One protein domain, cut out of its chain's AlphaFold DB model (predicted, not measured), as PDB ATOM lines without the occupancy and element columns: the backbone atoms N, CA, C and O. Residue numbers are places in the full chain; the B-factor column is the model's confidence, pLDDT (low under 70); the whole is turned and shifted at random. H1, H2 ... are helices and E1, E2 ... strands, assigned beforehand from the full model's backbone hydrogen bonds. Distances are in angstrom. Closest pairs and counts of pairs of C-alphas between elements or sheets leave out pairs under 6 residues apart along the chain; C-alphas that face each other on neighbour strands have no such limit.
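What this domain is: This is residues 25 to 75 of the 136 residues of an uncharacterized protein of Nippostrongylus brasiliensis (UniProt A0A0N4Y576). A two-stranded hairpin, E1 and E2, makes a narrow slab with one helix, H1, over one of its faces, nearer to E2 than to E1; a loop at one end, residues 41 to 53, leads from E2 to H1, and the helix runs back along the hairpin with few close contacts to it. After H1 the chain folds back along the helix, and its last printed residues turn away from the hairpin. The printed part has 51 residues, in the order E1, E2, H1, with the two strands antiparallel; the class is mixed, helices and strands, though under half of the residues are in named elements. The whole is compact, with a radius of gyration of the C-alphas of 10.8 A and spans of 32 by 23 by 17 A.

How they stand to each other: E1, residues 27 to 32, and E2, residues 35 to 40, form a hairpin with a tight link. They are antiparallel, at 170 degrees between their directions. N 30 and O 37 are within hydrogen-bond range at 2.9 A, as are N 35 and O 32 at 2.8 A. H1, residues 54 to 66, comes closest to E2 at the C-alphas of Val 40 and Glu 56, 7.7 A apart. E1 and H1 are apart. In H1 every O i to N i+4 pair is within hydrogen-bond range.

Where its parts are: E1 begins at C-alpha 27, (-138.879, -36.108, -67.434), and is 16.3 A long. E2 is 16.5 A long and ends at C-alpha 40, (-140.940, -36.205, -63.226). H1 is 18.4 A long and ends at C-alpha 66, (-127.587, -50.001, -62.635).

The domain as a whole: The two C-alphas farthest apart, those of Ala 33 and Ser 51, are 32.9 A from each other. The printed part has no cut, and the link from E2 to H1 is long. The mean pLDDT of the printed part is 72.7; it is under 70 at residues 25 to 29, 31 to 34, 43 and 47 to 51.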
ATOM      1  N   GLU A  25    -141.345 -36.852 -73.391       53.47
ATOM      2  CA  GLU A  25    -140.583 -37.014 -72.166       53.47
ATOM      3  C   GLU A  25    -141.324 -36.275 -71.062       53.47
ATOM      4  O   GLU A  25    -141.375 -35.044 -70.998       53.47
ATOM      5  N   SER A  26    -141.928 -37.047 -70.172       54.09
ATOM      6  CA  SER A  26    -142.422 -36.553 -68.895       54.09
ATOM      7  C   SER A  26    -141.283 -36.204 -67.935       54.09
ATOM      8  O   SER A  26    -141.573 -35.867 -66.798       54.09
ATOM      9  N   CYS A  27    -140.012 -36.270 -68.335       54.22
ATOM     10  CA  CYS A  27    -138.879 -36.108 -67.434       54.22
ATOM     11  C   CYS A  27    -137.811 -35.195 -68.035       54.22
ATOM     12  O   CYS A  27    -137.476 -35.323 -69.212       54.22
ATOM     13  N   TRP A  28    -137.272 -34.287 -67.220       57.84
ATOM     14  CA  TRP A  28    -136.043 -33.567 -67.544       57.84
ATOM     15  C   TRP A  28    -134.911 -34.045 -66.640       57.84
ATOM     16  O   TRP A  28    -135.129 -34.316 -65.459       57.84
ATOM     17  N   GLU A  29    -133.722 -34.170 -67.222       66.44
ATOM     18  CA  GLU A  29    -132.524 -34.708 -66.584       66.44
ATOM     19  C   GLU A  29    -131.384 -33.701 -66.731       66.44
ATOM     20  O   GLU A  29    -131.085 -33.239 -67.835       66.44
ATOM     21  N   THR A  30    -130.757 -33.367 -65.608       74.06
ATOM     22  CA  THR A  30    -129.536 -32.568 -65.544       74.06
ATOM     23  C   THR A  30    -128.489 -33.387 -64.801       74.06
ATOM     24  O   THR A  30    -128.571 -33.527 -63.583       74.06
ATOM     25  N   SER A  31    -127.506 -33.914 -65.531       62.16
ATOM     26  CA  SER A  31    -126.342 -34.586 -64.952       62.16
ATOM     27  C   SER A  31    -125.201 -33.581 -64.799       62.16
ATOM     28  O   SER A  31    -124.751 -32.970 -65.772       62.16
ATOM     29  N   ILE A  32    -124.758 -33.369 -63.565       68.56
ATOM     30  CA  ILE A  32    -123.503 -32.690 -63.231       68.56
ATOM     31  C   ILE A  32    -122.550 -33.749 -62.671       68.56
ATOM     32  O   ILE A  32    -123.002 -34.752 -62.136       68.56
ATOM     33  N   ALA A  33    -121.234 -33.583 -62.827       61.44
ATOM     34  CA  ALA A  33    -120.251 -34.625 -62.508       61.44
ATOM     35  C   ALA A  33    -120.435 -35.217 -61.087       61.44
ATOM     36  O   ALA A  33    -120.022 -34.609 -60.101       61.44
ATOM     37  N   GLY A  34    -121.057 -36.402 -61.002       68.00
ATOM     38  CA  GLY A  34    -121.342 -37.126 -59.756       68.00
ATOM     39  C   GLY A  34    -122.707 -36.859 -59.102       68.00
ATOM     40  O   GLY A  34    -122.977 -37.433 -58.049       68.00
ATOM     41  N   LEU A  35    -123.566 -36.018 -59.687       70.12
ATOM     42  CA  LEU A  35    -124.913 -35.744 -59.187       70.12
ATOM     43  C   LEU A  35    -125.914 -35.624 -60.344       70.12
ATOM     44  O   LEU A  35    -125.863 -34.694 -61.148       70.12
ATOM     45  N   ASP A  36    -126.870 -36.546 -60.372       77.25
ATOM     46  CA  ASP A  36    -127.940 -36.565 -61.362       77.25
ATOM     47  C   ASP A  36    -129.219 -35.988 -60.751       77.25
ATOM     48  O   ASP A  36    -129.758 -36.509 -59.772       77.25
ATOM     49  N   PHE A  37    -129.704 -34.881 -61.319       77.75
ATOM     50  CA  PHE A  37    -130.964 -34.258 -60.927       77.75
ATOM     51  C   PHE A  37    -132.037 -34.548 -61.973       77.75
ATOM     52  O   PHE A  37    -131.938 -34.118 -63.123       77.75
ATOM     53  N   LEU A  38    -133.080 -35.262 -61.556       77.00
ATOM     54  CA  LEU A  38    -134.194 -35.643 -62.412       77.00
ATOM     55  C   LEU A  38    -135.494 -35.120 -61.825       77.00
ATOM     56  O   LEU A  38    -135.712 -35.184 -60.616       77.00
ATOM     57  N   THR A  39    -136.390 -34.645 -62.688       76.50
ATOM     58  CA  THR A  39    -137.769 -34.399 -62.263       76.50
ATOM     59  C   THR A  39    -138.761 -35.072 -63.177       76.50
ATOM     60  O   THR A  39    -138.620 -35.073 -64.398       76.50
ATOM     61  N   VAL A  40    -139.813 -35.584 -62.552       72.62
ATOM     62  CA  VAL A  40    -140.940 -36.205 -63.226       72.62
ATOM     63  C   VAL A  40    -142.077 -35.191 -63.276       72.62
ATOM     64  O   VAL A  40    -142.622 -34.766 -62.259       72.62
ATOM     65  N   ARG A  41    -142.447 -34.779 -64.485       71.19
ATOM     66  CA  ARG A  41    -143.558 -33.874 -64.755       71.19
ATOM     67  C   ARG A  41    -144.860 -34.515 -64.286       71.19
ATOM     68  O   ARG A  41    -145.293 -35.537 -64.822       71.19
ATOM     69  N   GLY A  42    -145.510 -33.849 -63.338       72.31
ATOM     70  CA  GLY A  42    -146.764 -34.311 -62.747       72.31
ATOM     71  C   GLY A  42    -146.584 -35.275 -61.575       72.31
ATOM     72  O   GLY A  42    -147.586 -35.815 -61.122       72.31
ATOM     73  N   ALA A  43    -145.354 -35.473 -61.088       65.19
ATOM     74  CA  ALA A  43    -145.138 -36.043 -59.767       65.19
ATOM     75  C   ALA A  43    -145.262 -34.943 -58.700       65.19
ATOM     76  O   ALA A  43    -144.743 -33.835 -58.864       65.19
ATOM     77  N   GLY A  44    -145.994 -35.239 -57.637       73.00
ATOM     78  CA  GLY A  44    -146.104 -34.457 -56.423       73.00
ATOM     79  C   GLY A  44    -145.043 -34.892 -55.421       73.00
ATOM     80  O   GLY A  44    -143.897 -35.171 -55.767       73.00
ATOM     81  N   HIS A  45    -145.409 -34.914 -54.141       76.19
ATOM     82  CA  HIS A  45    -144.452 -35.181 -53.066       76.19
ATOM     83  C   HIS A  45    -143.943 -36.633 -53.063       76.19
ATOM     84  O   HIS A  45    -142.824 -36.892 -52.627       76.19
ATOM     85  N   PHE A  46    -144.749 -37.569 -53.578       76.56
ATOM     86  CA  PHE A  46    -144.441 -38.997 -53.605       76.56
ATOM     87  C   PHE A  46    -144.590 -39.566 -55.026       76.56
ATOM     88  O   PHE A  46    -145.623 -40.156 -55.342       76.56
ATOM     89  N   PRO A  47    -143.533 -39.497 -55.857       67.12
ATOM     90  CA  PRO A  47    -143.566 -39.964 -57.248       67.12
ATOM     91  C   PRO A  47    -143.929 -41.451 -57.402       67.12
ATOM     92  O   PRO A  47    -144.449 -41.873 -58.435       67.12
ATOM     93  N   ALA A  48    -143.639 -42.255 -56.372       63.09
ATOM     94  CA  ALA A  48    -143.928 -43.688 -56.308       63.09
ATOM     95  C   ALA A  48    -145.363 -44.014 -55.851       63.09
ATOM     96  O   ALA A  48    -145.736 -45.188 -55.807       63.09
ATOM     97  N   ALA A  49    -146.169 -43.009 -55.498       63.78
ATOM     98  CA  ALA A  49    -147.560 -43.223 -55.134       63.78
ATOM     99  C   ALA A  49    -148.357 -43.740 -56.340       63.78
ATOM    100  O   ALA A  49    -148.152 -43.322 -57.481       63.78
ATOM    101  N   SER A  50    -149.315 -44.628 -56.078       60.25
ATOM    102  CA  SER A  50    -150.173 -45.236 -57.104       60.25
ATOM    103  C   SER A  50    -150.975 -44.216 -57.922       60.25
ATOM    104  O   SER A  50    -151.300 -44.490 -59.072       60.25
ATOM    105  N   SER A  51    -151.267 -43.046 -57.343       64.81
ATOM    106  CA  SER A  51    -152.020 -41.959 -57.984       64.81
ATOM    107  C   SER A  51    -151.200 -41.113 -58.960       64.81
ATOM    108  O   SER A  51    -151.778 -40.300 -59.680       64.81
ATOM    109  N   GLU A  52    -149.876 -41.246 -58.958       76.06
ATOM    110  CA  GLU A  52    -149.000 -40.420 -59.784       76.06
ATOM    111  C   GLU A  52    -148.398 -41.255 -60.909       76.06
ATOM    112  O   GLU A  52    -149.081 -41.608 -61.872       76.06
ATOM    113  N   LYS A  53    -147.104 -41.570 -60.809       74.94
ATOM    114  CA  LYS A  53    -146.327 -42.187 -61.878       74.94
ATOM    115  C   LYS A  53    -145.442 -43.312 -61.330       74.94
ATOM    116  O   LYS A  53    -144.223 -43.290 -61.522       74.94
ATOM    117  N   PRO A  54    -146.030 -44.354 -60.711       74.88
ATOM    118  CA  PRO A  54    -145.268 -45.419 -60.055       74.88
ATOM    119  C   PRO A  54    -144.337 -46.164 -61.026       74.88
ATOM    120  O   PRO A  54    -143.246 -46.589 -60.651       74.88
ATOM    121  N   LYS A  55    -144.727 -46.262 -62.304       75.88
ATOM    122  CA  LYS A  55    -143.910 -46.857 -63.369       75.88
ATOM    123  C   LYS A  55    -142.635 -46.053 -63.655       75.88
ATOM    124  O   LYS A  55    -141.571 -46.634 -63.844       75.88
ATOM    125  N   GLU A  56    -142.748 -44.729 -63.685       75.56
ATOM    126  CA  GLU A  56    -141.643 -43.817 -64.006       75.56
ATOM    127  C   GLU A  56    -140.681 -43.717 -62.810       75.56
ATOM    128  O   GLU A  56    -139.465 -43.760 -62.988       75.56
ATOM    129  N   ALA A  57    -141.217 -43.711 -61.582       76.81
ATOM    130  CA  ALA A  57    -140.428 -43.763 -60.351       76.81
ATOM    131  C   ALA A  57    -139.623 -45.069 -60.213       76.81
ATOM    132  O   ALA A  57    -138.443 -45.032 -59.868       76.81
ATOM    133  N   LEU A  58    -140.221 -46.226 -60.523       83.19
ATOM    134  CA  LEU A  58    -139.498 -47.502 -60.491       83.19
ATOM    135  C   LEU A  58    -138.376 -47.539 -61.536       83.19
ATOM    136  O   LEU A  58    -137.274 -48.001 -61.244       83.19
ATOM    137  N   GLN A  59    -138.638 -47.022 -62.737       82.88
ATOM    138  CA  GLN A  59    -137.635 -46.920 -63.793       82.88
ATOM    139  C   GLN A  59    -136.442 -46.054 -63.358       82.88
ATOM    140  O   GLN A  59    -135.301 -46.462 -63.561       82.88
ATOM    141  N   LEU A  60    -136.690 -44.917 -62.699       80.44
ATOM    142  CA  LEU A  60    -135.643 -44.058 -62.132       80.44
ATOM    143  C   LEU A  60    -134.751 -44.804 -61.136       80.44
ATOM    144  O   LEU A  60    -133.529 -44.774 -61.262       80.44
ATOM    145  N   VAL A  61    -135.355 -45.513 -60.178       83.06
ATOM    146  CA  VAL A  61    -134.615 -46.238 -59.133       83.06
ATOM    147  C   VAL A  61    -133.811 -47.400 -59.715       83.06
ATOM    148  O   VAL A  61    -132.640 -47.573 -59.383       83.06
ATOM    149  N   VAL A  62    -134.406 -48.192 -60.610       83.50
ATOM    150  CA  VAL A  62    -133.718 -49.332 -61.233       83.50
ATOM    151  C   VAL A  62    -132.555 -48.861 -62.107       83.50
ATOM    152  O   VAL A  62    -131.485 -49.468 -62.081       83.50
ATOM    153  N   ASN A  63    -132.739 -47.771 -62.852       81.12
ATOM    154  CA  ASN A  63    -131.699 -47.238 -63.724       81.12
ATOM    155  C   ASN A  63    -130.577 -46.559 -62.924       81.12
ATOM    156  O   ASN A  63    -129.413 -46.729 -63.285       81.12
ATOM    157  N   PHE A  64    -130.899 -45.922 -61.791       82.38
ATOM    158  CA  PHE A  64    -129.911 -45.410 -60.835       82.38
ATOM    159  C   PHE A  64    -129.020 -46.527 -60.282       82.38
ATOM    160  O   PHE A  64    -127.797 -46.440 -60.365       82.38
ATOM    161  N   LEU A  65    -129.615 -47.617 -59.782       85.25
ATOM    162  CA  LEU A  65    -128.855 -48.745 -59.223       85.25
ATOM    163  C   LEU A  65    -127.947 -49.423 -60.255       85.25
ATOM    164  O   LEU A  65    -126.909 -49.977 -59.904       85.25
ATOM    165  N   ARG A  66    -128.342 -49.399 -61.531       83.06
ATOM    166  CA  ARG A  66    -127.587 -50.001 -62.635       83.06
ATOM    167  C   ARG A  66    -126.583 -49.039 -63.274       83.06
ATOM    168  O   ARG A  66    -125.829 -49.478 -64.137       83.06
ATOM    169  N   GLY A  67    -126.587 -47.757 -62.897       80.44
ATOM    170  CA  GLY A  67    -125.775 -46.721 -63.542       80.44
ATOM    171  C   GLY A  67    -126.063 -46.579 -65.042       80.44
ATOM    172  O   GLY A  67    -125.175 -46.234 -65.818       80.44
ATOM    173  N   THR A  68    -127.278 -46.920 -65.476       80.06
ATOM    174  CA  THR A  68    -127.694 -46.879 -66.885       80.06
ATOM    175  C   THR A  68    -128.556 -45.653 -67.150       80.06
ATOM    176  O   THR A  68    -129.256 -45.195 -66.255       80.06
ATOM    177  N   SER A  69    -128.575 -45.169 -68.396       79.06
ATOM    178  CA  SER A  69    -129.395 -44.015 -68.789       79.06
ATOM    179  C   SER A  69    -130.855 -44.164 -68.344       79.06
ATOM    180  O   SER A  69    -131.487 -45.203 -68.571       79.06
ATOM    181  N   TYR A  70    -131.405 -43.109 -67.742       76.12
ATOM    182  CA  TYR A  70    -132.742 -43.108 -67.151       76.12
ATOM    183  C   TYR A  70    -133.870 -43.285 -68.174       76.12
ATOM    184  O   TYR A  70    -134.943 -43.781 -67.823       76.12
ATOM    185  N   SER A  71    -133.611 -43.005 -69.454       77.44
ATOM    186  CA  SER A  71    -134.533 -43.265 -70.567       77.44
ATOM    187  C   SER A  71    -134.689 -44.752 -70.915       77.44
ATOM    188  O   SER A  71    -135.544 -45.098 -71.729       77.44
ATOM    189  N   THR A  72    -133.891 -45.645 -70.319       77.69
ATOM    190  CA  THR A  72    -133.935 -47.079 -70.629       77.69
ATOM    191  C   THR A  72    -135.201 -47.711 -70.040       77.69
ATOM    192  O   THR A  72    -135.354 -47.711 -68.814       77.69
ATOM    193  N   PRO A  73    -136.112 -48.265 -70.861       72.88
ATOM    194  CA  PRO A  73    -137.335 -48.868 -70.354       72.88
ATOM    195  C   PRO A  73    -137.013 -50.131 -69.555       72.88
ATOM    196  O   PRO A  73    -136.313 -51.028 -70.028       72.88
ATOM    197  N   ILE A  74    -137.569 -50.226 -68.348       70.44
ATOM    198  CA  ILE A  74    -137.544 -51.472 -67.585       70.44
ATOM    199  C   ILE A  74    -138.576 -52.434 -68.178       70.44
ATOM    200  O   ILE A  74    -139.767 -52.130 -68.259       70.44
ATOM    201  N   ILE A  75    -138.125 -53.611 -68.609       70.25
ATOM    202  CA  ILE A  75    -139.030 -54.718 -68.916       70.25
ATOM    203  C   ILE A  75    -139.516 -55.227 -67.560       70.25
ATOM    204  O   ILE A  75    -138.803 -55.959 -66.875       70.25
TER     205      ILE A  75